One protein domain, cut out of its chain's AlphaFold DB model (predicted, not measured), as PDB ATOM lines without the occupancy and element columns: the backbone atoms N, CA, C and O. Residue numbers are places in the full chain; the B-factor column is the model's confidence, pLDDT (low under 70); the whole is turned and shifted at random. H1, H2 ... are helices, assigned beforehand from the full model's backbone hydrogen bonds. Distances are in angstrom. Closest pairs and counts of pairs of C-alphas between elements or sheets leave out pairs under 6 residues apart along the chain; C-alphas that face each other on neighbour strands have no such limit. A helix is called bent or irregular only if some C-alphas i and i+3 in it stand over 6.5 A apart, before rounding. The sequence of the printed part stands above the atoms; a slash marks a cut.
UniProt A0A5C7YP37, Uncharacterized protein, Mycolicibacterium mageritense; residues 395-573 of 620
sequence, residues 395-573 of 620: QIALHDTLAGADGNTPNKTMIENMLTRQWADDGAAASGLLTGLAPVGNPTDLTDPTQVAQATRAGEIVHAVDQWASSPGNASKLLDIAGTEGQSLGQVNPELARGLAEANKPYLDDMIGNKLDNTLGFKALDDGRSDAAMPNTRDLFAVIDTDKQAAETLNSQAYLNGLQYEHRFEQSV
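This is residues 395 to 573 of the 620 residues of an uncharacterized protein of Mycolicibacterium mageritense (UniProt A0A5C7YP37). An all-helix body is built round H8, which lies near its middle; H9 and the long H10 pack on H8 as an up-and-down bundle, H3 and H4 pack on it too, and H5 passes it at a steep angle, with H1 nearly along H5. H9 crosses the last residues of H5, and H10 runs on past its contacts with H8 to Val 573 at one end of the longest axis. The printed part has 179 residues, with ten named helices, H1 to H10 in chain order, and no named strand. It is compact, with a radius of gyration of the C-alphas of 15.9 A, and elongated, spanning 53 by 34 by 28 A.

H1, residues 395 to 402, and H2, residues 412 to 420, only just touch, with 3 pairs of C-alphas within 8 A, the closest Leu 402 and Ile 415 at 7.0 A. H5, residues 449 to 470, touches H1 with residues 457 to 465 alone, closest C-alphas His 399 and Ile 461, 5.6 A, at a shallow tilt of 26 degrees, the same way. H8, residues 494 to 507, is the hub, touching six helices. H3, residues 428 to 432, touches H8, closest C-alphas Ser 431 and Leu 496, 4.5 A. H4, residues 438 to 441, touches H5, closest C-alphas Gly 441 and Ala 455, 4.1 A. H9, residues 535 to 544, touches H5 about perpendicular at 89 degrees, closest C-alphas Ser 470 and Asn 536, 4.6 A. H6, residues 475 to 479, touches H9, closest C-alphas Leu 479 and Val 543, 5.9 A. H7, residues 489 to 492, touches H8 only at the corner, closest C-alphas Gly 490 and Ala 497, 5.2 A. H10, residues 548 to 573, touches H8 with residues 549 to 557 alone, closest C-alphas Arg 498 and Ala 550, 4.5 A, at 12 degrees, the same way. H8 and H9, and H9 and H10, are hairpins. Every O i to N i+4 pair is within hydrogen-bond range in H1, H2, H3, H5, H6, H9 and H10; H8 has 8 of 10, and H4 and H7 are too short for one.

H1 begins at C-alpha 395, (185.541, 187.344, 83.141). H5 is 30.7 A long and H8 20.7 A; H8 is irregular, with C-alphas 503 and 506 7.4 A apart. H10, 37.6 A, ends at C-alpha 573, (151.036, 174.968, 62.200).

The C-alphas farthest apart, Gly 483 and Val 573, are 53.9 A apart. The printed part has no cut. The link from H8 to H9, residues 508 to 534, is long. The mean pLDDT of the printed part is 94.1, and Gly 528 is under 70.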
ATOM      1  N   GLN A 395     186.641 188.302  83.246       94.06
ATOM      2  CA  GLN A 395     185.541 187.344  83.141       94.06
ATOM      3  C   GLN A 395     185.950 185.906  83.460       94.06
ATOM      4  O   GLN A 395     185.119 185.163  83.975       94.06
ATOM      5  N   ILE A 396     187.193 185.502  83.184       97.19
ATOM      6  CA  ILE A 396     187.664 184.150  83.525       97.19
ATOM      7  C   ILE A 396     187.840 184.054  85.044       97.19
ATOM      8  O   ILE A 396     187.309 183.139  85.670       97.19
ATOM      9  N   ALA A 397     188.493 185.039  85.668       97.44
ATOM     10  CA  ALA A 397     188.645 185.080  87.120       97.44
ATOM     11  C   ALA A 397     187.288 185.156  87.841       97.44
ATOM     12  O   ALA A 397     187.086 184.497  88.865       97.44
ATOM     13  N   LEU A 398     186.347 185.941  87.309       97.50
ATOM     14  CA  LEU A 398     184.987 186.050  87.830       97.50
ATOM     15  C   LEU A 398     184.216 184.733  87.692       97.50
ATOM     16  O   LEU A 398     183.578 184.306  88.657       97.50
ATOM     17  N   HIS A 399     184.299 184.090  86.525       98.00
ATOM     18  CA  HIS A 399     183.714 182.776  86.268       98.00
ATOM     19  C   HIS A 399     184.204 181.751  87.291       98.00
ATOM     20  O   HIS A 399     183.400 181.181  88.030       98.00
ATOM     21  N   ASP A 400     185.518 181.608  87.428       97.69
ATOM     22  CA  ASP A 400     186.121 180.641  88.344       97.69
ATOM     23  C   ASP A 400     185.765 180.932  89.806       97.69
ATOM     24  O   ASP A 400     185.607 180.016  90.615       97.69
ATOM     25  N   THR A 401     185.597 182.213  90.145       97.31
ATOM     26  CA  THR A 401     185.220 182.655  91.488       97.31
ATOM     27  C   THR A 401     183.754 182.362  91.816       97.31
ATOM     28  O   THR A 401     183.462 181.971  92.948       97.31
ATOM     29  N   LEU A 402     182.823 182.575  90.877       97.69
ATOM     30  CA  LEU A 402     181.380 182.473  91.127       97.69
ATOM     31  C   LEU A 402     180.788 181.120  90.731       97.69
ATOM     32  O   LEU A 402     180.065 180.531  91.535       97.69
ATOM     33  N   ALA A 403     181.084 180.638  89.524       97.88
ATOM     34  CA  ALA A 403     180.577 179.378  88.978       97.88
ATOM     35  C   ALA A 403     181.499 178.183  89.278       97.88
ATOM     36  O   ALA A 403     181.039 177.039  89.273       97.88
ATOM     37  N   GLY A 404     182.766 178.456  89.609       96.94
ATOM     38  CA  GLY A 404     183.820 177.452  89.733       96.94
ATOM     39  C   GLY A 404     184.520 177.222  88.393       96.94
ATOM     40  O   GLY A 404     183.917 177.394  87.342       96.94
ATOM     41  N   ALA A 405     185.786 176.795  88.413       94.12
ATOM     42  CA  ALA A 405     186.554 176.532  87.185       94.12
ATOM     43  C   ALA A 405     185.945 175.426  86.294       94.12
ATOM     44  O   ALA A 405     186.295 175.295  85.127       94.12
ATOM     45  N   ASP A 406     185.044 174.611  86.849       94.19
ATOM     46  CA  ASP A 406     184.276 173.597  86.128       94.19
ATOM     47  C   ASP A 406     182.920 174.105  85.610       94.19
ATOM     48  O   ASP A 406     182.184 173.309  85.028       94.19
ATOM     49  N   GLY A 407     182.547 175.362  85.886       94.50
ATOM     50  CA  GLY A 407     181.240 175.957  85.580       94.50
ATOM     51  C   GLY A 407     180.068 175.352  86.370       94.50
ATOM     52  O   GLY A 407     178.901 175.638  86.102       94.50
ATOM     53  N   ASN A 408     180.346 174.455  87.322       92.31
ATOM     54  CA  ASN A 408     179.355 173.561  87.926       92.31
ATOM     55  C   ASN A 408     179.421 173.485  89.454       92.31
ATOM     56  O   ASN A 408     178.540 172.872  90.071       92.31
ATOM     57  N   THR A 409     180.402 174.139  90.074       95.44
ATOM     58  CA  THR A 409     180.578 174.194  91.527       95.44
ATOM     59  C   THR A 409     180.488 175.644  92.032       95.44
ATOM     60  O   THR A 409     181.506 176.228  92.413       95.44
ATOM     61  N   PRO A 410     179.275 176.240  92.101       96.50
ATOM     62  CA  PRO A 410     179.122 177.637  92.488       96.50
ATOM     63  C   PRO A 410     179.670 177.961  93.879       96.50
ATOM     64  O   PRO A 410     179.409 177.234  94.850       96.50
ATOM     65  N   ASN A 411     180.320 179.119  94.024       97.50
ATOM     66  CA  ASN A 411     180.705 179.665  95.325       97.50
ATOM     67  C   ASN A 411     179.495 180.291  96.032       97.50
ATOM     68  O   ASN A 411     179.315 181.510  96.103       97.50
ATOM     69  N   LYS A 412     178.652 179.422  96.595       96.62
ATOM     70  CA  LYS A 412     177.396 179.800  97.261       96.62
ATOM     71  C   LYS A 412     177.595 180.806  98.394       96.62
ATOM     72  O   LYS A 412     176.726 181.644  98.598       96.62
ATOM     73  N   THR A 413     178.713 180.736  99.118       95.62
ATOM     74  CA  THR A 413     179.003 181.649 100.233       95.62
ATOM     75  C   THR A 413     179.269 183.062  99.733       95.62
ATOM     76  O   THR A 413     178.725 184.020 100.283       95.62
ATOM     77  N   MET A 414     180.084 183.207  98.684       96.81
ATOM     78  CA  MET A 414     180.338 184.514  98.084       96.81
ATOM     79  C   MET A 414     179.065 185.101  97.474       96.81
ATOM     80  O   MET A 414     178.757 186.259  97.748       96.81
ATOM     81  N   ILE A 415     178.308 184.297  96.717       98.25
ATOM     82  CA  ILE A 415     177.042 184.716  96.097       98.25
ATOM     83  C   ILE A 415     176.042 185.169  97.168       98.25
ATOM     84  O   ILE A 415     175.501 186.269  97.070       98.25
ATOM     85  N   GLU A 416     175.853 184.376  98.227       96.94
ATOM     86  CA  GLU A 416     174.992 184.737  99.357       96.94
ATOM     87  C   GLU A 416     175.408 186.073  99.967       96.94
ATOM     88  O   GLU A 416     174.617 187.014 100.009       96.94
ATOM     89  N   ASN A 417     176.669 186.177 100.397       96.06
ATOM     90  CA  ASN A 417     177.158 187.365 101.081       96.06
ATOM     91  C   ASN A 417     177.086 188.607 100.177       96.06
ATOM     92  O   ASN A 417     176.812 189.694 100.678       96.06
ATOM     93  N   MET A 418     177.313 188.466  98.868       96.94
ATOM     94  CA  MET A 418     177.196 189.551  97.893       96.94
ATOM     95  C   MET A 418     175.749 190.038  97.751       96.94
ATOM     96  O   MET A 418     175.508 191.246  97.801       96.94
ATOM     97  N   LEU A 419     174.793 189.117  97.598       97.44
ATOM     98  CA  LEU A 419     173.386 189.448  97.364       97.44
ATOM     99  C   LEU A 419     172.673 189.936  98.632       97.44
ATOM    100  O   LEU A 419     171.806 190.801  98.553       97.44
ATOM    101  N   THR A 420     173.039 189.427  99.814       95.00
ATOM    102  CA  THR A 420     172.380 189.804 101.078       95.00
ATOM    103  C   THR A 420     173.035 190.990 101.790       95.00
ATOM    104  O   THR A 420     172.530 191.449 102.817       95.00
ATOM    105  N   ARG A 421     174.187 191.478 101.313       93.81
ATOM    106  CA  ARG A 421     174.879 192.615 101.936       93.81
ATOM    107  C   ARG A 421     174.082 193.899 101.745       93.81
ATOM    108  O   ARG A 421     173.590 194.181 100.664       93.81
ATOM    109  N   GLN A 422     174.019 194.718 102.789       93.88
ATOM    110  CA  GLN A 422     173.482 196.075 102.711       93.88
ATOM    111  C   GLN A 422     174.595 197.012 102.219       93.88
ATOM    112  O   GLN A 422     175.377 197.499 103.036       93.88
ATOM    113  N   TRP A 423     174.712 197.221 100.907       95.62
ATOM    114  CA  TRP A 423     175.835 197.946 100.301       95.62
ATOM    115  C   TRP A 423     175.783 199.463 100.554       95.62
ATOM    116  O   TRP A 423     174.712 200.053 100.726       95.62
ATOM    117  N   ALA A 424     176.944 200.123 100.607       96.06
ATOM    118  CA  ALA A 424     177.028 201.583 100.727       96.06
ATOM    119  C   ALA A 424     176.667 202.346  99.438       96.06
ATOM    120  O   ALA A 424     176.326 203.522  99.514       96.06
ATOM    121  N   ASP A 425     176.756 201.686  98.285       97.25
ATOM    122  CA  ASP A 425     176.548 202.223  96.935       97.25
ATOM    123  C   ASP A 425     175.292 201.641  96.268       97.25
ATOM    124  O   ASP A 425     175.254 201.472  95.051       97.25
ATOM    125  N   ASP A 426     174.293 201.262  97.070       97.06
ATOM    126  CA  ASP A 426     173.028 200.683  96.599       97.06
ATOM    127  C   ASP A 426     173.209 199.417  95.724       97.06
ATOM    128  O   ASP A 426     172.318 199.025  94.965       97.06
ATOM    129  N   GLY A 427     174.366 198.752  95.850       97.31
ATOM    130  CA  GLY A 427     174.726 197.533  95.134       97.31
ATOM    131  C   GLY A 427     175.410 197.754  93.783       97.31
ATOM    132  O   GLY A 427     175.572 196.786  93.044       97.31
ATOM    133  N   ALA A 428     175.819 198.980  93.444       98.00
ATOM    134  CA  ALA A 428     176.388 199.308  92.135       98.00
ATOM    135  C   ALA A 428     177.661 198.507  91.792       98.00
ATOM    136  O   ALA A 428     177.762 197.975  90.690       98.00
ATOM    137  N   ALA A 429     178.612 198.349  92.719       97.38
ATOM    138  CA  ALA A 429     179.826 197.570  92.458       97.38
ATOM    139  C   ALA A 429     179.548 196.067  92.279       97.38
ATOM    140  O   ALA A 429     180.154 195.425  91.425       97.38
ATOM    141  N   ALA A 430     178.612 195.508  93.056       97.31
ATOM    142  CA  ALA A 430     178.181 194.117  92.898       97.31
ATOM    143  C   ALA A 430     177.435 193.911  91.568       97.31
ATOM    144  O   ALA A 430     177.663 192.923  90.879       97.31
ATOM    145  N   SER A 431     176.600 194.879  91.181       97.31
ATOM    146  CA  SER A 431     175.940 194.939  89.874       97.31
ATOM    147  C   SER A 431     176.956 194.970  88.728       97.31
ATOM    148  O   SER A 431     176.791 194.273  87.732       97.31
ATOM    149  N   GLY A 432     178.065 195.698  88.904       95.69
ATOM    150  CA  GLY A 432     179.158 195.798  87.935       95.69
ATOM    151  C   GLY A 432     179.785 194.461  87.529       95.69
ATOM    152  O   GLY A 432     180.244 194.347  86.396       95.69
ATOM    153  N   LEU A 433     179.734 193.438  88.393       96.38
ATOM    154  CA  LEU A 433     180.165 192.073  88.052       96.38
ATOM    155  C   LEU A 433     179.284 191.435  86.961       96.38
ATOM    156  O   LEU A 433     179.697 190.494  86.296       96.38
ATOM    157  N   LEU A 434     178.060 191.937  86.783       95.12
ATOM    158  CA  LEU A 434     177.042 191.374  85.900       95.12
ATOM    159  C   LEU A 434     176.845 192.197  84.610       95.12
ATOM    160  O   LEU A 434     176.422 191.655  83.589       95.12
ATOM    161  N   THR A 435     177.198 193.489  84.619       83.81
ATOM    162  CA  THR A 435     176.924 194.474  83.546       83.81
ATOM    163  C   THR A 435     177.588 194.162  82.189       83.81
ATOM    164  O   THR A 435     177.210 194.745  81.174       83.81
ATOM    165  N   GLY A 436     178.538 193.223  82.129       86.25
ATOM    166  CA  GLY A 436     179.213 192.787  80.896       86.25
ATOM    167  C   GLY A 436     178.803 191.409  80.362       86.25
ATOM    168  O   GLY A 436     179.327 190.991  79.335       86.25
ATOM    169  N   LEU A 437     177.900 190.690  81.038       95.50
ATOM    170  CA  LEU A 437     177.598 189.289  80.710       95.50
ATOM    171  C   LEU A 437     176.579 189.154  79.574       95.50
ATOM    172  O   LEU A 437     176.781 188.368  78.653       95.50
ATOM    173  N   ALA A 438     175.504 189.946  79.595       94.31
ATOM    174  CA  ALA A 438     174.453 189.862  78.581       94.31
ATOM    175  C   ALA A 438     174.935 190.154  77.141       94.31
ATOM    176  O   ALA A 438     174.536 189.413  76.244       94.31
ATOM    177  N   PRO A 439     175.807 191.156  76.881       94.56
ATOM    178  CA  PRO A 439     176.287 191.438  75.525       94.56
ATOM    179  C   PRO A 439     177.058 190.293  74.859       94.56
ATOM    180  O   PRO A 439     177.078 190.227  73.635       94.56
ATOM    181  N   VAL A 440     177.689 189.415  75.645       94.75
ATOM    182  CA  VAL A 440     178.452 188.260  75.142       94.75
ATOM    183  C   VAL A 440     177.708 186.936  75.322       94.75
ATOM    184  O   VAL A 440     178.183 185.910  74.858       94.75
ATOM    185  N   GLY A 441     176.545 186.941  75.983       94.81
ATOM    186  CA  GLY A 441     175.796 185.735  76.341       94.81
ATOM    187  C   GLY A 441     175.114 185.024  75.173       94.81
ATOM    188  O   GLY A 441     174.815 183.840  75.283       94.81
ATOM    189  N   ASN A 442     174.886 185.726  74.059       94.94
ATOM    190  CA  ASN A 442     174.235 185.199  72.861       94.94
ATOM    191  C   ASN A 442     175.172 185.370  71.644       94.94
ATOM    192  O   ASN A 442     175.209 186.452  71.050       94.94
ATOM    193  N   PRO A 443     175.968 184.341  71.302       94.75
ATOM    194  CA  PRO A 443     176.946 184.401  70.227       94.75
ATOM    195  C   PRO A 443     176.254 184.532  68.866       94.75
ATOM    196  O   PRO A 443     175.266 183.856  68.559       94.75
ATOM    197  N   THR A 444     176.803 185.407  68.023       93.69
ATOM    198  CA  THR A 444     176.281 185.645  66.666       93.69
ATOM    199  C   THR A 444     176.797 184.630  65.652       93.69
ATOM    200  O   THR A 444     176.134 184.383  64.647       93.69
ATOM    201  N   ASP A 445     177.946 184.021  65.944       90.94
ATOM    202  CA  ASP A 445     178.566 182.962  65.159       90.94
ATOM    203  C   ASP A 445     178.933 181.796  66.088       90.94
ATOM    204  O   ASP A 445     179.761 181.933  66.984       90.94
ATOM    205  N   LEU A 446     178.289 180.643  65.890       91.00
ATOM    206  CA  LEU A 446     178.542 179.423  66.667       91.00
ATOM    207  C   LEU A 446     179.782 178.648  66.194       91.00
ATOM    208  O   LEU A 446     180.160 177.660  66.825       91.00
ATOM    209  N   THR A 447     180.397 179.068  65.090       91.06
ATOM    210  CA  THR A 447     181.676 178.528  64.616       91.06
ATOM    211  C   THR A 447     182.871 179.292  65.186       91.06
ATOM    212  O   THR A 447     183.953 178.720  65.264       91.06
ATOM    213  N   ASP A 448     182.665 180.523  65.671       94.25
ATOM    214  CA  ASP A 448     183.675 181.328  66.364       94.25
ATOM    215  C   ASP A 448     183.932 180.768  67.781       94.25
ATOM    216  O   ASP A 448     183.059 180.836  68.664       94.25
ATOM    217  N   PRO A 449     185.122 180.196  68.038       95.69
ATOM    218  CA  PRO A 449     185.419 179.573  69.321       95.69
ATOM    219  C   PRO A 449     185.528 180.588  70.467       95.69
ATOM    220  O   PRO A 449     185.236 180.234  71.613       95.69
ATOM    221  N   THR A 450     185.904 181.840  70.191       95.75
ATOM    222  CA  THR A 450     186.025 182.904  71.195       95.75
ATOM    223  C   THR A 450     184.654 183.361  71.667       95.75
ATOM    224  O   THR A 450     184.412 183.396  72.877       95.75
ATOM    225  N   GLN A 451     183.730 183.639  70.739       96.38
ATOM    226  CA  GLN A 451     182.349 183.999  71.085       96.38
ATOM    227  C   GLN A 451     181.674 182.892  71.896       96.38
ATOM    228  O   GLN A 451     181.023 183.167  72.903       96.38
ATOM    229  N   VAL A 452     181.873 181.629  71.510       96.44
ATOM    230  CA  VAL A 452     181.314 180.486  72.243       96.44
ATOM    231  C   VAL A 452     181.912 180.351  73.646       96.44
ATOM    232  O   VAL A 452     181.166 180.111  74.598       96.44
ATOM    233  N   ALA A 453     183.225 180.532  73.808       96.50
ATOM    234  CA  ALA A 453     183.868 180.490  75.122       96.50
ATOM    235  C   ALA A 453     183.365 181.616  76.044       96.50
ATOM    236  O   ALA A 453     183.053 181.368  77.211       96.50
ATOM    237  N   GLN A 454     183.228 182.838  75.520       96.81
ATOM    238  CA  GLN A 454     182.694 183.984  76.261       96.81
ATOM    239  C   GLN A 454     181.226 183.782  76.653       96.81
ATOM    240  O   GLN A 454     180.885 183.954  77.823       96.81
ATOM    241  N   ALA A 455     180.378 183.356  75.713       97.88
ATOM    242  CA  ALA A 455     178.963 183.089  75.965       97.88
ATOM    243  C   ALA A 455     178.757 181.985  77.003       97.88
ATOM    244  O   ALA A 455     177.933 182.129  77.904       97.88
ATOM    245  N   THR A 456     179.541 180.906  76.913       97.75
ATOM    246  CA  THR A 456     179.482 179.795  77.872       97.75
ATOM    247  C   THR A 456     179.811 180.284  79.280       97.75
ATOM    248  O   THR A 456     178.992 180.118  80.180       97.75
ATOM    249  N   ARG A 457     180.940 180.983  79.464       97.81
ATOM    250  CA  ARG A 457     181.313 181.530  80.780       97.81
ATOM    251  C   ARG A 457     180.285 182.524  81.306       97.81
ATOM    252  O   ARG A 457     179.960 182.500  82.491       97.81
ATOM    253  N   ALA A 458     179.766 183.400  80.444       98.06
ATOM    254  CA  ALA A 458     178.759 184.375  80.838       98.06
ATOM    255  C   ALA A 458     177.484 183.689  81.339       98.06
ATOM    256  O   ALA A 458     176.988 184.041  82.409       98.06
ATOM    257  N   GLY A 459     176.986 182.683  80.618       98.25
ATOM    258  CA  GLY A 459     175.810 181.928  81.038       98.25
ATOM    259  C   GLY A 459     176.042 181.118  82.305       98.25
ATOM    260  O   GLY A 459     175.159 181.086  83.157       98.25
ATOM    261  N   GLU A 460     177.228 180.534  82.485       98.62
ATOM    262  CA  GLU A 460     177.589 179.802  83.706       98.62
ATOM    263  C   GLU A 460     177.661 180.730  84.930       98.62
ATOM    264  O   GLU A 460     177.163 180.367  85.999       98.62
ATOM    265  N   ILE A 461     178.184 181.956  84.776       98.50
ATOM    266  CA  ILE A 461     178.161 182.980  85.835       98.50
ATOM    267  C   ILE A 461     176.720 183.342  86.212       98.50
ATOM    268  O   ILE A 461     176.374 183.301  87.396       98.50
ATOM    269  N   VAL A 462     175.879 183.697  85.232       98.38
ATOM    270  CA  VAL A 462     174.486 184.098  85.503       98.38
ATOM    271  C   VAL A 462     173.719 182.933  86.131       98.38
ATOM    272  O   VAL A 462     173.112 183.096  87.189       98.38
ATOM    273  N   HIS A 463     173.846 181.729  85.574       98.31
ATOM    274  CA  HIS A 463     173.217 180.528  86.112       98.31
ATOM    275  C   HIS A 463     173.665 180.220  87.548       98.31
ATOM    276  O   HIS A 463     172.833 179.846  88.370       98.31
ATOM    277  N   ALA A 464     174.946 180.389  87.896       98.38
ATOM    278  CA  ALA A 464     175.424 180.173  89.262       98.38
ATOM    279  C   ALA A 464     174.740 181.110  90.274       98.38
ATOM    280  O   ALA A 464     174.323 180.670  91.354       98.38
ATOM    281  N   VAL A 465     174.593 182.389  89.915       98.25
ATOM    282  CA  VAL A 465     173.917 183.400  90.739       98.25
ATOM    283  C   VAL A 465     172.424 183.091  90.855       98.25
ATOM    284  O   VAL A 465     171.890 183.032  91.967       98.25
ATOM    285  N   ASP A 466     171.765 182.819  89.733       97.94
ATOM    286  CA  ASP A 466     170.328 182.568  89.686       97.94
ATOM    287  C   ASP A 466     169.936 181.262  90.354       97.94
ATOM    288  O   ASP A 466     168.952 181.221  91.091       97.94
ATOM    289  N   GLN A 467     170.712 180.194  90.162       96.75
ATOM    290  CA  GLN A 467     170.488 178.920  90.833       96.75
ATOM    291  C   GLN A 467     170.503 179.113  92.352       96.75
ATOM    292  O   GLN A 467     169.666 178.547  93.058       96.75
ATOM    293  N   TRP A 468     171.423 179.926  92.880       97.56
ATOM    294  CA  TRP A 468     171.436 180.227  94.307       97.56
ATOM    295  C   TRP A 468     170.241 181.094  94.720       97.56
ATOM    296  O   TRP A 468     169.577 180.753  95.699       97.56
ATOM    297  N   ALA A 469     169.959 182.178  93.989       97.44
ATOM    298  CA  ALA A 469     168.928 183.159  94.334       97.44
ATOM    299  C   ALA A 469     167.502 182.591  94.251       97.44
ATOM    300  O   ALA A 469     166.653 182.937  95.072       97.44
ATOM    301  N   SER A 470     167.263 181.689  93.300       94.81
ATOM    302  CA  SER A 470     165.982 181.013  93.075       94.81
ATOM    303  C   SER A 470     165.733 179.823  94.000       94.81
ATOM    304  O   SER A 470     164.588 179.412  94.178       94.81
ATOM    305  N   SER A 471     166.784 179.263  94.611       91.44
ATOM    306  CA  SER A 471     166.667 178.050  95.423       91.44
ATOM    307  C   SER A 471     165.727 178.235  96.628       91.44
ATOM    308  O   SER A 471     165.765 179.281  97.297       91.44
ATOM    309  N   PRO A 472     164.956 177.194  97.011       82.81
ATOM    310  CA  PRO A 472     164.065 177.246  98.164       82.81
ATOM    311  C   PRO A 472     164.775 177.704  99.445       82.81
ATOM    312  O   PRO A 472     165.775 177.128  99.869       82.81
ATOM    313  N   GLY A 473     164.234 178.744 100.083       86.44
ATOM    314  CA  GLY A 473     164.781 179.334 101.309       86.44
ATOM    315  C   GLY A 473     165.850 180.414 101.093       86.44
ATOM    316  O   GLY A 473     166.082 181.203 102.010       86.44
ATOM    317  N   ASN A 474     166.452 180.515  99.904       95.06
ATOM    318  CA  ASN A 474     167.359 181.616  99.565       95.06
ATOM    319  C   ASN A 474     166.593 182.829  99.036       95.06
ATOM    320  O   ASN A 474     166.836 183.936  99.512       95.06
ATOM    321  N   ALA A 475     165.594 182.627  98.168       95.31
ATOM    322  CA  ALA A 475     164.734 183.711  97.686       95.31
ATOM    323  C   ALA A 475     164.100 184.501  98.845       95.31
ATOM    324  O   ALA A 475     164.089 185.729  98.842       95.31
ATOM    325  N   SER A 476     163.674 183.820  99.917       94.12
ATOM    326  CA  SER A 476     163.149 184.487 101.116       94.12
ATOM    327  C   SER A 476     164.167 185.388 101.819       94.12
ATOM    328  O   SER A 476     163.764 186.403 102.372       94.12
ATOM    329  N   LYS A 477     165.469 185.066 101.777       94.31
ATOM    330  CA  LYS A 477     166.525 185.941 102.325       94.31
ATOM    331  C   LYS A 477     166.684 187.221 101.505       94.31
ATOM    332  O   LYS A 477     167.151 188.220 102.032       94.31
ATOM    333  N   LEU A 478     166.338 187.176 100.219       97.00
ATOM    334  CA  LEU A 478     166.398 188.323  99.316       97.00
ATOM    335  C   LEU A 478     165.097 189.131  99.331       97.00
ATOM    336  O   LEU A 478     165.122 190.328  99.086       97.00
ATOM    337  N   LEU A 479     163.964 188.510  99.656       96.62
ATOM    338  CA  LEU A 479     162.698 189.211  99.882       96.62
ATOM    339  C   LEU A 479     162.636 189.892 101.259       96.62
ATOM    340  O   LEU A 479     161.909 190.866 101.417       96.62
ATOM    341  N   ASP A 480     163.409 189.400 102.228       94.25
ATOM    342  CA  ASP A 480     163.547 189.951 103.579       94.25
ATOM    343  C   ASP A 480     165.025 189.904 104.001       94.25
ATOM    344  O   ASP A 480     165.512 188.915 104.561       94.25
ATOM    345  N   ILE A 481     165.761 190.968 103.665       92.00
ATOM    346  CA  ILE A 481     167.186 191.091 103.964       92.00
ATOM    347  C   ILE A 481     167.367 191.213 105.476       92.00
ATOM    348  O   ILE A 481     166.772 192.045 106.160       92.00
ATOM    349  N   ALA A 482     168.256 190.394 106.025       86.75
ATOM    350  CA  ALA A 482     168.451 190.362 107.461       86.75
ATOM    351  C   ALA A 482     168.909 191.729 108.012       86.75
ATOM    352  O   ALA A 482     169.865 192.344 107.528       86.75
ATOM    353  N   GLY A 483     168.240 192.187 109.072       82.94
ATOM    354  CA  GLY A 483     168.556 193.455 109.725       82.94
ATOM    355  C   GLY A 483     168.050 194.702 108.991       82.94
ATOM    356  O   GLY A 483     168.628 195.763 109.198       82.94
ATOM    357  N   THR A 484     167.008 194.598 108.160       87.00
ATOM    358  CA  THR A 484     166.401 195.749 107.454       87.00
ATOM    359  C   THR A 484     164.909 195.931 107.739       87.00
ATOM    360  O   THR A 484     164.236 196.693 107.056       87.00
ATOM    361  N   GLU A 485     164.373 195.249 108.755       85.38
ATOM    362  CA  GLU A 485     162.945 195.307 109.111       85.38
ATOM    363  C   GLU A 485     161.999 194.867 107.970       85.38
ATOM    364  O   GLU A 485     160.912 195.424 107.813       85.38
ATOM    365  N   GLY A 486     162.380 193.851 107.186       89.44
ATOM    366  CA  GLY A 486     161.531 193.324 106.113       89.44
ATOM    367  C   GLY A 486     161.790 193.923 104.734       89.44
ATOM    368  O   GLY A 486     160.959 193.736 103.847       89.44
ATOM    369  N   GLN A 487     162.874 194.682 104.536       95.25
ATOM    370  CA  GLN A 487     163.190 195.224 103.214       95.25
ATOM    371  C   GLN A 487     163.834 194.163 102.321       95.25
ATOM    372  O   GLN A 487     164.752 193.452 102.724       95.25
ATOM    373  N   SER A 488     163.380 194.129 101.077       97.50
ATOM    374  CA  SER A 488     163.853 193.246 100.012       97.50
ATOM    375  C   SER A 488     165.112 193.757  99.301       97.50
ATOM    376  O   SER A 488     165.524 194.906  99.473       97.50
ATOM    377  N   LEU A 489     165.698 192.916  98.445       97.81
ATOM    378  CA  LEU A 489     166.893 193.199  97.653       97.81
ATOM    379  C   LEU A 489     166.761 194.501  96.864       97.81
ATOM    380  O   LEU A 489     167.632 195.352  96.978       97.81
ATOM    381  N   GLY A 490     165.678 194.699  96.115       98.06
ATOM    382  CA  GLY A 490     165.474 195.906  95.314       98.06
ATOM    383  C   GLY A 490     165.233 197.173  96.138       98.06
ATOM    384  O   GLY A 490     165.444 198.277  95.645       98.06
ATOM    385  N   GLN A 491     164.842 197.040  97.409       98.25
ATOM    386  CA  GLN A 491     164.720 198.176  98.327       98.25
ATOM    387  C   GLN A 491     166.056 198.543  98.978       98.25
ATOM    388  O   GLN A 491     166.297 199.720  99.243       98.25
ATOM    389  N   VAL A 492     166.900 197.547  99.260       96.69
ATOM    390  CA  VAL A 492     168.195 197.724  99.937       96.69
ATOM    391  C   VAL A 492     169.317 198.022  98.941       96.69
ATOM    392  O   VAL A 492     170.172 198.854  99.222       96.69
ATOM    393  N   ASN A 493     169.306 197.347  97.792       98.19
ATOM    394  CA  ASN A 493     170.319 197.394  96.742       98.19
ATOM    395  C   ASN A 493     169.660 197.493  95.344       98.19
ATOM    396  O   ASN A 493     169.728 196.541  94.554       98.19
ATOM    397  N   PRO A 494     168.989 198.611  95.017       98.50
ATOM    398  CA  PRO A 494     168.285 198.766  93.745       98.50
ATOM    399  C   PRO A 494     169.180 198.591  92.506       98.50
ATOM    400  O   PRO A 494     168.722 198.037  91.509       98.50
ATOM    401  N   GLU A 495     170.453 199.001  92.546       98.44
ATOM    402  CA  GLU A 495     171.358 198.854  91.394       98.44
ATOM    403  C   GLU A 495     171.744 197.389  91.148       98.44
ATOM    404  O   GLU A 495     171.896 196.971  89.999       98.44
ATOM    405  N   LEU A 496     171.838 196.582  92.209       98.31
ATOM    406  CA  LEU A 496     172.089 195.143  92.098       98.31
ATOM    407  C   LEU A 496     170.879 194.398  91.528       98.31
ATOM    408  O   LEU A 496     171.046 193.559  90.648       98.31
ATOM    409  N   ALA A 497     169.659 194.740  91.960       98.31
ATOM    410  CA  ALA A 497     168.441 194.172  91.377       98.31
ATOM    411  C   ALA A 497     168.335 194.473  89.869       98.31
ATOM    412  O   ALA A 497     168.001 193.591  89.080       98.31
ATOM    413  N   ARG A 498     168.693 195.693  89.448       98.12
ATOM    414  CA  ARG A 498     168.739 196.068  88.024       98.12
ATOM    415  C   ARG A 498     169.834 195.332  87.258       98.12
ATOM    416  O   ARG A 498     169.574 194.881  86.149       98.12
ATOM    417  N   GLY A 499     171.017 195.158  87.846       97.56
ATOM    418  CA  GLY A 499     172.095 194.361  87.248       97.56
ATOM    419  C   GLY A 499     171.691 192.910  87.010       97.56
ATOM    420  O   GLY A 499     171.920 192.382  85.925       97.56
ATOM    421  N   LEU A 500     171.017 192.293  87.989       97.94
ATOM    422  CA  LEU A 500     170.456 190.947  87.847       97.94
ATOM    423  C   LEU A 500     169.435 190.879  86.712       97.94
ATOM    424  O   LEU A 500     169.486 189.942  85.922       97.94
ATOM    425  N   ALA A 501     168.542 191.868  86.602       97.94
ATOM    426  CA  ALA A 501     167.571 191.939  85.514       97.94
ATOM    427  C   ALA A 501     168.244 192.051  84.136       97.94
ATOM    428  O   ALA A 501     167.860 191.350  83.203       97.94
ATOM    429  N   GLU A 502     169.248 192.919  84.002       97.31
ATOM    430  CA  GLU A 502     169.980 193.123  82.748       97.31
ATOM    431  C   GLU A 502     170.777 191.883  82.331       97.31
ATOM    432  O   GLU A 502     170.694 191.471  81.175       97.31
ATOM    433  N   ALA A 503     171.487 191.248  83.266       97.38
ATOM    434  CA  ALA A 503     172.251 190.032  83.000       97.38
ATOM    435  C   ALA A 503     171.365 188.839  82.616       97.38
ATOM    436  O   ALA A 503     171.791 187.992  81.838       97.38
ATOM    437  N   ASN A 504     170.127 188.805  83.119       97.38
ATOM    438  CA  ASN A 504     169.165 187.740  82.854       97.38
ATOM    439  C   ASN A 504     168.375 187.877  81.556       97.38
ATOM    440  O   ASN A 504     167.766 186.902  81.121       97.38
ATOM    441  N   LYS A 505     168.377 189.054  80.917       95.06
ATOM    442  CA  LYS A 505     167.633 189.292  79.668       95.06
ATOM    443  C   LYS A 505     167.777 188.177  78.624       95.06
ATOM    444  O   LYS A 505     166.734 187.744  78.133       95.06
ATOM    445  N   PRO A 506     168.995 187.728  78.260       95.81
ATOM    446  CA  PRO A 506     169.136 186.719  77.219       95.81
ATOM    447  C   PRO A 506     168.747 185.313  77.697       95.81
ATOM    448  O   PRO A 506     168.421 184.492  76.864       95.81
ATOM    449  N   TYR A 507     168.715 185.032  79.004       96.94
ATOM    450  CA  TYR A 507     168.571 183.663  79.522       96.94
ATOM    451  C   TYR A 507     167.148 183.287  79.972       96.94
ATOM    452  O   TYR A 507     166.925 182.219  80.545       96.94
ATOM    453  N   LEU A 508     166.150 184.150  79.761       94.69
ATOM    454  CA  LEU A 508     164.790 183.919  80.274       94.69
ATOM    455  C   LEU A 508     164.120 182.663  79.694       94.69
ATOM    456  O   LEU A 508     163.337 181.995  80.368       94.69
ATOM    457  N   ASP A 509     164.394 182.346  78.437       92.31
ATOM    458  CA  ASP A 509     163.962 181.121  77.767       92.31
ATOM    459  C   ASP A 509     164.796 179.895  78.160       92.31
ATOM    460  O   ASP A 509     164.244 178.789  78.240       92.31
ATOM    461  N   ASP A 510     166.075 180.080  78.500       94.81
ATOM    462  CA  ASP A 510     166.916 179.032  79.081       94.81
ATOM    463  C   ASP A 510     166.398 178.555  80.435       94.81
ATOM    464  O   ASP A 510     166.398 177.350  80.690       94.81
ATOM    465  N   MET A 511     165.902 179.464  81.287       93.75
ATOM    466  CA  MET A 511     165.389 179.137  82.627       93.75
ATOM    467  C   MET A 511     164.333 178.029  82.620       93.75
ATOM    468  O   MET A 511     164.273 177.243  83.566       93.75
ATOM    469  N   ILE A 512     163.533 177.961  81.554       87.88
ATOM    470  CA  ILE A 512     162.448 176.987  81.370       87.88
ATOM    471  C   ILE A 512     162.799 175.876  80.365       87.88
ATOM    472  O   ILE A 512     161.943 175.060  80.013       87.88
ATOM    473  N   GLY A 513     164.042 175.856  79.872       86.81
ATOM    474  CA  GLY A 513     164.564 174.836  78.963       86.81
ATOM    475  C   GLY A 513     163.985 174.876  77.547       86.81
ATOM    476  O   GLY A 513     163.893 173.828  76.905       86.81
ATOM    477  N   ASN A 514     163.565 176.046  77.051       85.81
ATOM    478  CA  ASN A 514     162.940 176.185  75.732       85.81
ATOM    479  C   ASN A 514     163.606 177.280  74.882       85.81
ATOM    480  O   ASN A 514     162.959 178.246  74.501       85.81
ATOM    481  N   LYS A 515     164.895 177.112  74.574       87.06
ATOM    482  CA  LYS A 515     165.727 178.146  73.942       87.06
ATOM    483  C   LYS A 515     165.126 178.771  72.670       87.06
ATOM    484  O   LYS A 515     164.656 178.093  71.744       87.06
ATOM    485  N   LEU A 516     165.177 180.093  72.616       89.81
ATOM    486  CA  LEU A 516     164.786 180.963  71.518       89.81
ATOM    487  C   LEU A 516     165.995 181.510  70.761       89.81
ATOM    488  O   LEU A 516     165.839 181.899  69.602       89.81
ATOM    489  N   ASP A 517     167.177 181.488  71.353       91.38
ATOM    490  CA  ASP A 517     168.394 182.004  70.747       91.38
ATOM    491  C   ASP A 517     169.594 181.054  70.939       91.38
ATOM    492  O   ASP A 517     169.411 179.853  71.163       91.38
ATOM    493  N   ASN A 518     170.809 181.573  70.738       93.50
ATOM    494  CA  ASN A 518     172.044 180.796  70.763       93.50
ATOM    495  C   ASN A 518     172.760 180.860  72.118       93.50
ATOM    496  O   ASN A 518     173.945 180.532  72.175       93.50
ATOM    497  N   THR A 519     172.103 181.303  73.193       96.62
ATOM    498  CA  THR A 519     172.729 181.378  74.518       96.62
ATOM    499  C   THR A 519     173.363 180.060  74.949       96.62
ATOM    500  O   THR A 519     172.879 178.958  74.660       96.62
ATOM    501  N   LEU A 520     174.468 180.162  75.686       95.81
ATOM    502  CA  LEU A 520     175.251 179.020  76.166       95.81
ATOM    503  C   LEU A 520     175.462 179.101  77.677       95.81
ATOM    504  O   LEU A 520     175.158 180.112  78.295       95.81
ATOM    505  N   GLY A 521     175.932 178.011  78.291       95.56
ATOM    506  CA  GLY A 521     176.326 177.977  79.708       95.56
ATOM    507  C   GLY A 521     175.196 178.023  80.745       95.56
ATOM    508  O   GLY A 521     175.406 177.671  81.902       95.56
ATOM    509  N   PHE A 522     173.975 178.386  80.348       96.94
ATOM    510  CA  PHE A 522     172.834 178.464  81.256       96.94
ATOM    511  C   PHE A 522     172.012 177.170  81.254       96.94
ATOM    512  O   PHE A 522     171.504 176.731  80.219       96.94
ATOM    513  N   LYS A 523     171.860 176.541  82.425       94.56
ATOM    514  CA  LYS A 523     171.000 175.361  82.601       94.56
ATOM    515  C   LYS A 523     169.621 175.782  83.095       94.56
ATOM    516  O   LYS A 523     169.500 176.715  83.881       94.56
ATOM    517  N   ALA A 524     168.588 175.056  82.669       94.81
ATOM    518  CA  ALA A 524     167.225 175.321  83.113       94.81
ATOM    519  C   ALA A 524     167.116 175.262  84.645       94.81
ATOM    520  O   ALA A 524     167.602 174.318  85.276       94.81
ATOM    521  N   LEU A 525     166.470 176.275  85.225       94.00
ATOM    522  CA  LEU A 525     166.206 176.354  86.663       94.00
ATOM    523  C   LEU A 525     165.023 175.471  87.054       94.00
ATOM    524  O   LEU A 525     164.986 174.952  88.170       94.00
ATOM    525  N   ASP A 526     164.074 175.297  86.136       89.94
ATOM    526  CA  ASP A 526     162.903 174.445  86.292       89.94
ATOM    527  C   ASP A 526     162.691 173.576  85.046       89.94
ATOM    528  O   ASP A 526     163.017 173.956  83.923       89.94
ATOM    529  N   ASP A 527     162.067 172.413  85.236       80.81
ATOM    530  CA  ASP A 527     161.488 171.644  84.136       80.81
ATOM    531  C   ASP A 527     159.986 171.931  84.066       80.81
ATOM    532  O   ASP A 527     159.177 171.277  84.735       80.81
ATOM    533  N   GLY A 528     159.615 172.896  83.219       68.19
ATOM    534  CA  GLY A 528     158.230 173.325  83.012       68.19
ATOM    535  C   GLY A 528     157.292 172.238  82.466       68.19
ATOM    536  O   GLY A 528     156.080 172.444  82.437       68.19
ATOM    537  N   ARG A 529     157.810 171.069  82.053       71.19
ATOM    538  CA  ARG A 529     156.984 169.894  81.715       71.19
ATOM    539  C   ARG A 529     156.581 169.099  82.953       71.19
ATOM    540  O   ARG A 529     155.548 168.432  82.939       71.19
ATOM    541  N   SER A 530     157.416 169.130  83.987       74.00
ATOM    542  CA  SER A 530     157.225 168.373  85.224       74.00
ATOM    543  C   SER A 530     156.498 169.179  86.304       74.00
ATOM    544  O   SER A 530     155.691 168.606  87.037       74.00
ATOM    545  N   ASP A 531     156.718 170.497  86.356       80.62
ATOM    546  CA  ASP A 531     156.038 171.413  87.272       80.62
ATOM    547  C   ASP A 531     155.703 172.744  86.585       80.62
ATOM    548  O   ASP A 531     156.551 173.617  86.392       80.62
ATOM    549  N   ALA A 532     154.422 172.926  86.258       81.81
ATOM    550  CA  ALA A 532     153.919 174.150  85.641       81.81
ATOM    551  C   ALA A 532     153.998 175.378  86.571       81.81
ATOM    552  O   ALA A 532     153.823 176.503  86.103       81.81
ATOM    553  N   ALA A 533     154.228 175.188  87.878       85.00
ATOM    554  CA  ALA A 533     154.404 176.292  88.814       85.00
ATOM    555  C   ALA A 533     155.766 176.988  88.670       85.00
ATOM    556  O   ALA A 533     155.869 178.125  89.137       85.00
ATOM    557  N   MET A 534     156.759 176.323  88.055       90.31
ATOM    558  CA  MET A 534     158.130 176.818  87.829       90.31
ATOM    559  C   MET A 534     158.664 177.590  89.048       90.31
ATOM    560  O   MET A 534     158.854 178.809  88.985       90.31
ATOM    561  N   PRO A 535     158.761 176.921  90.212       92.44
ATOM    562  CA  PRO A 535     158.972 177.598  91.484       92.44
ATOM    563  C   PRO A 535     160.283 178.384  91.530       92.44
ATOM    564  O   PRO A 535     160.278 179.475  92.092       92.44
ATOM    565  N   ASN A 536     161.364 177.891  90.919       94.69
ATOM    566  CA  ASN A 536     162.659 178.569  90.965       94.69
ATOM    567  C   ASN A 536     162.630 179.837  90.096       94.69
ATOM    568  O   ASN A 536     162.958 180.924  90.571       94.69
ATOM    569  N   THR A 537     162.153 179.744  88.853       94.75
ATOM    570  CA  THR A 537     161.974 180.894  87.959       94.75
ATOM    571  C   THR A 537     161.018 181.920  88.567       94.75
ATOM    572  O   THR A 537     161.320 183.112  88.580       94.75
ATOM    573  N   ARG A 538     159.884 181.485  89.131       94.25
ATOM    574  CA  ARG A 538     158.929 182.380  89.802       94.25
ATOM    575  C   ARG A 538     159.569 183.107  90.984       94.25
ATOM    576  O   ARG A 538     159.353 184.307  91.145       94.25
ATOM    577  N   ASP A 539     160.307 182.391  91.824       96.06
ATOM    578  CA  ASP A 539     160.915 182.965  93.022       96.06
ATOM    579  C   ASP A 539     162.063 183.924  92.654       96.06
ATOM    580  O   ASP A 539     162.197 184.974  93.283       96.06
ATOM    581  N   LEU A 540     162.812 183.646  91.578       97.31
ATOM    582  CA  LEU A 540     163.786 184.583  91.006       97.31
ATOM    583  C   LEU A 540     163.119 185.876  90.520       97.31
ATOM    584  O   LEU A 540     163.566 186.966  90.879       97.31
ATOM    585  N   PHE A 541     162.022 185.769  89.763       97.06
ATOM    586  CA  PHE A 541     161.239 186.933  89.332       97.06
ATOM    587  C   PHE A 541     160.742 187.732  90.534       97.06
ATOM    588  O   PHE A 541     160.900 188.944  90.562       97.06
ATOM    589  N   ALA A 542     160.213 187.069  91.567       97.00
ATOM    590  CA  ALA A 542     159.749 187.750  92.773       97.00
ATOM    591  C   ALA A 542     160.866 188.554  93.463       97.00
ATOM    592  O   ALA A 542     160.606 189.644  93.968       97.00
ATOM    593  N   VAL A 543     162.096 188.032  93.480       97.62
ATOM    594  CA  VAL A 543     163.268 188.734  94.017       97.62
ATOM    595  C   VAL A 543     163.635 189.943  93.159       97.62
ATOM    596  O   VAL A 543     163.818 191.035  93.699       97.62
ATOM    597  N   ILE A 544     163.750 189.774  91.844       97.69
ATOM    598  CA  ILE A 544     164.197 190.850  90.949       97.69
ATOM    599  C   ILE A 544     163.126 191.947  90.834       97.69
ATOM    600  O   ILE A 544     163.454 193.133  90.868       97.69
ATOM    601  N   ASP A 545     161.844 191.574  90.847       98.19
ATOM    602  CA  ASP A 545     160.698 192.488  90.771       98.19
ATOM    603  C   ASP A 545     160.557 193.413  91.993       98.19
ATOM    604  O   ASP A 545     159.729 194.330  92.009       98.19
ATOM    605  N   THR A 546     161.367 193.203  93.034       98.06
ATOM    606  CA  THR A 546     161.383 194.080  94.207       98.06
ATOM    607  C   THR A 546     161.946 195.479  93.923       98.06
ATOM    608  O   THR A 546     161.627 196.412  94.665       98.06
ATOM    609  N   ASP A 547     162.708 195.666  92.834       98.56
ATOM    610  CA  ASP A 547     162.969 196.984  92.234       98.56
ATOM    611  C   ASP A 547     162.079 197.174  91.002       98.56
ATOM    612  O   ASP A 547     161.993 196.328  90.114       98.56
ATOM    613  N   LYS A 548     161.421 198.333  90.921       98.25
ATOM    614  CA  LYS A 548     160.450 198.610  89.859       98.25
ATOM    615  C   LYS A 548     161.076 198.603  88.456       98.25
ATOM    616  O   LYS A 548     160.421 198.161  87.518       98.25
ATOM    617  N   GLN A 549     162.292 199.127  88.291       98.06
ATOM    618  CA  GLN A 549     162.932 199.184  86.971       98.06
ATOM    619  C   GLN A 549     163.417 197.797  86.554       98.06
ATOM    620  O   GLN A 549     163.229 197.403  85.408       98.06
ATOM    621  N   ALA A 550     163.971 197.038  87.500       97.94
ATOM    622  CA  ALA A 550     164.335 195.643  87.291       97.94
ATOM    623  C   ALA A 550     163.118 194.803  86.848       97.94
ATOM    624  O   ALA A 550     163.202 194.067  85.861       97.94
ATOM    625  N   ALA A 551     161.963 195.011  87.496       97.81
ATOM    626  CA  ALA A 551     160.698 194.390  87.114       97.81
ATOM    627  C   ALA A 551     160.276 194.755  85.684       97.81
ATOM    628  O   ALA A 551     159.923 193.879  84.894       97.81
ATOM    629  N   GLU A 552     160.304 196.047  85.334       98.06
ATOM    630  CA  GLU A 552     159.968 196.524  83.987       98.06
ATOM    631  C   GLU A 552     160.871 195.875  82.932       98.06
ATOM    632  O   GLU A 552     160.375 195.426  81.896       98.06
ATOM    633  N   THR A 553     162.169 195.764  83.215       95.81
ATOM    634  CA  THR A 553     163.154 195.122  82.348       95.81
ATOM    635  C   THR A 553     162.832 193.646  82.088       95.81
ATOM    636  O   THR A 553     162.662 193.257  80.927       95.81
ATOM    637  N   LEU A 554     162.719 192.823  83.137       95.00
ATOM    638  CA  LEU A 554     162.513 191.381  82.970       95.00
ATOM    639  C   LEU A 554     161.146 191.053  82.389       95.00
ATOM    640  O   LEU A 554     161.048 190.275  81.442       95.00
ATOM    641  N   ASN A 555     160.086 191.663  82.919       95.75
ATOM    642  CA  ASN A 555     158.729 191.359  82.477       95.75
ATOM    643  C   ASN A 555     158.500 191.786  81.017       95.75
ATOM    644  O   ASN A 555     157.764 191.116  80.291       95.75
ATOM    645  N   SER A 556     159.164 192.853  80.551       96.62
ATOM    646  CA  SER A 556     159.128 193.236  79.135       96.62
ATOM    647  C   SER A 556     159.803 192.191  78.247       96.62
ATOM    648  O   SER A 556     159.233 191.810  77.225       96.62
ATOM    649  N   GLN A 557     160.979 191.687  78.634       95.06
ATOM    650  CA  GLN A 557     161.674 190.650  77.868       95.06
ATOM    651  C   GLN A 557     160.921 189.311  77.902       95.06
ATOM    652  O   GLN A 557     160.747 188.682  76.861       95.06
ATOM    653  N   ALA A 558     160.374 188.913  79.054       93.88
ATOM    654  CA  ALA A 558     159.539 187.719  79.181       93.88
ATOM    655  C   ALA A 558     158.308 187.782  78.258       93.88
ATOM    656  O   ALA A 558     157.963 186.800  77.598       93.88
ATOM    657  N   TYR A 559     157.670 188.955  78.159       95.00
ATOM    658  CA  TYR A 559     156.569 189.184  77.224       95.00
ATOM    659  C   TYR A 559     157.013 189.040  75.759       95.00
ATOM    660  O   TYR A 559     156.312 188.405  74.970       95.00
ATOM    661  N   LEU A 560     158.186 189.571  75.393       94.50
ATOM    662  CA  LEU A 560     158.751 189.411  74.047       94.50
ATOM    663  C   LEU A 560     159.045 187.940  73.713       94.50
ATOM    664  O   LEU A 560     158.660 187.487  72.635       94.50
ATOM    665  N   ASN A 561     159.637 187.181  74.639       93.00
ATOM    666  CA  ASN A 561     159.858 185.740  74.474       93.00
ATOM    667  C   ASN A 561     158.519 185.003  74.277       93.00
ATOM    668  O   ASN A 561     158.390 184.163  73.387       93.00
ATOM    669  N   GLY A 562     157.479 185.384  75.032       90.31
ATOM    670  CA  GLY A 562     156.107 184.894  74.860       90.31
ATOM    671  C   GLY A 562     155.570 185.070  73.435       90.31
ATOM    672  O   GLY A 562     155.104 184.104  72.826       90.31
ATOM    673  N   LEU A 563     155.698 186.276  72.872       93.38
ATOM    674  CA  LEU A 563     155.296 186.556  71.487       93.38
ATOM    675  C   LEU A 563     156.093 185.725  70.470       93.38
ATOM    676  O   LEU A 563     155.533 185.267  69.475       93.38
ATOM    677  N   GLN A 564     157.384 185.493  70.712       92.12
ATOM    678  CA  GLN A 564     158.201 184.646  69.838       92.12
ATOM    679  C   GLN A 564     157.765 183.176  69.885       92.12
ATOM    680  O   GLN A 564     157.680 182.533  68.837       92.12
ATOM    681  N   TYR A 565     157.421 182.643  71.061       90.50
ATOM    682  CA  TYR A 565     156.852 181.297  71.173       90.50
ATOM    683  C   TYR A 565     155.498 181.165  70.469       90.50
ATOM    684  O   TYR A 565     155.190 180.106  69.918       90.50
ATOM    685  N   GLU A 566     154.660 182.204  70.504       90.06
ATOM    686  CA  GLU A 566     153.418 182.257  69.725       90.06
ATOM    687  C   GLU A 566     153.700 182.246  68.229       90.06
ATOM    688  O   GLU A 566     153.157 181.395  67.526       90.06
ATOM    689  N   HIS A 567     154.628 183.078  67.767       89.00
ATOM    690  CA  HIS A 567     155.004 183.126  66.363       89.00
ATOM    691  C   HIS A 567     155.586 181.795  65.852       89.00
ATOM    692  O   HIS A 567     155.151 181.293  64.817       89.00
ATOM    693  N   ARG A 568     156.513 181.166  66.594       86.69
ATOM    694  CA  ARG A 568     157.069 179.842  66.243       86.69
ATOM    695  C   ARG A 568     155.991 178.763  66.191       86.69
ATOM    696  O   ARG A 568     156.010 177.908  65.308       86.69
ATOM    697  N   PHE A 569     155.035 178.806  67.119       84.50
ATOM    698  CA  PHE A 569     153.907 177.881  67.115       84.50
ATOM    699  C   PHE A 569     153.019 178.083  65.882       84.50
ATOM    700  O   PHE A 569     152.728 177.114  65.183       84.50
ATOM    701  N   GLU A 570     152.622 179.322  65.585       87.38
ATOM    702  CA  GLU A 570     151.841 179.648  64.386       87.38
ATOM    703  C   GLU A 570     152.542 179.168  63.113       87.38
ATOM    704  O   GLU A 570     151.912 178.519  62.276       87.38
ATOM    705  N   GLN A 571     153.852 179.403  63.010       86.50
ATOM    706  CA  GLN A 571     154.660 178.976  61.874       86.50
ATOM    707  C   GLN A 571     154.693 177.446  61.736       86.50
ATOM    708  O   GLN A 571     154.423 176.933  60.655       86.50
ATOM    709  N   SER A 572     154.877 176.704  62.835       84.12
ATOM    710  CA  SER A 572     154.836 175.230  62.810       84.12
ATOM    711  C   SER A 572     153.489 174.672  62.323       84.12
ATOM    712  O   SER A 572     153.437 173.671  61.609       84.12
ATOM    713  N   VAL A 573     152.380 175.344  62.663       85.75
ATOM    714  CA  VAL A 573     151.036 174.968  62.200       85.75
ATOM    715  C   VAL A 573     150.870 175.257  60.706       85.75
ATOM    716  O   VAL A 573     150.236 174.467  60.004       85.75
TER     717      VAL A 573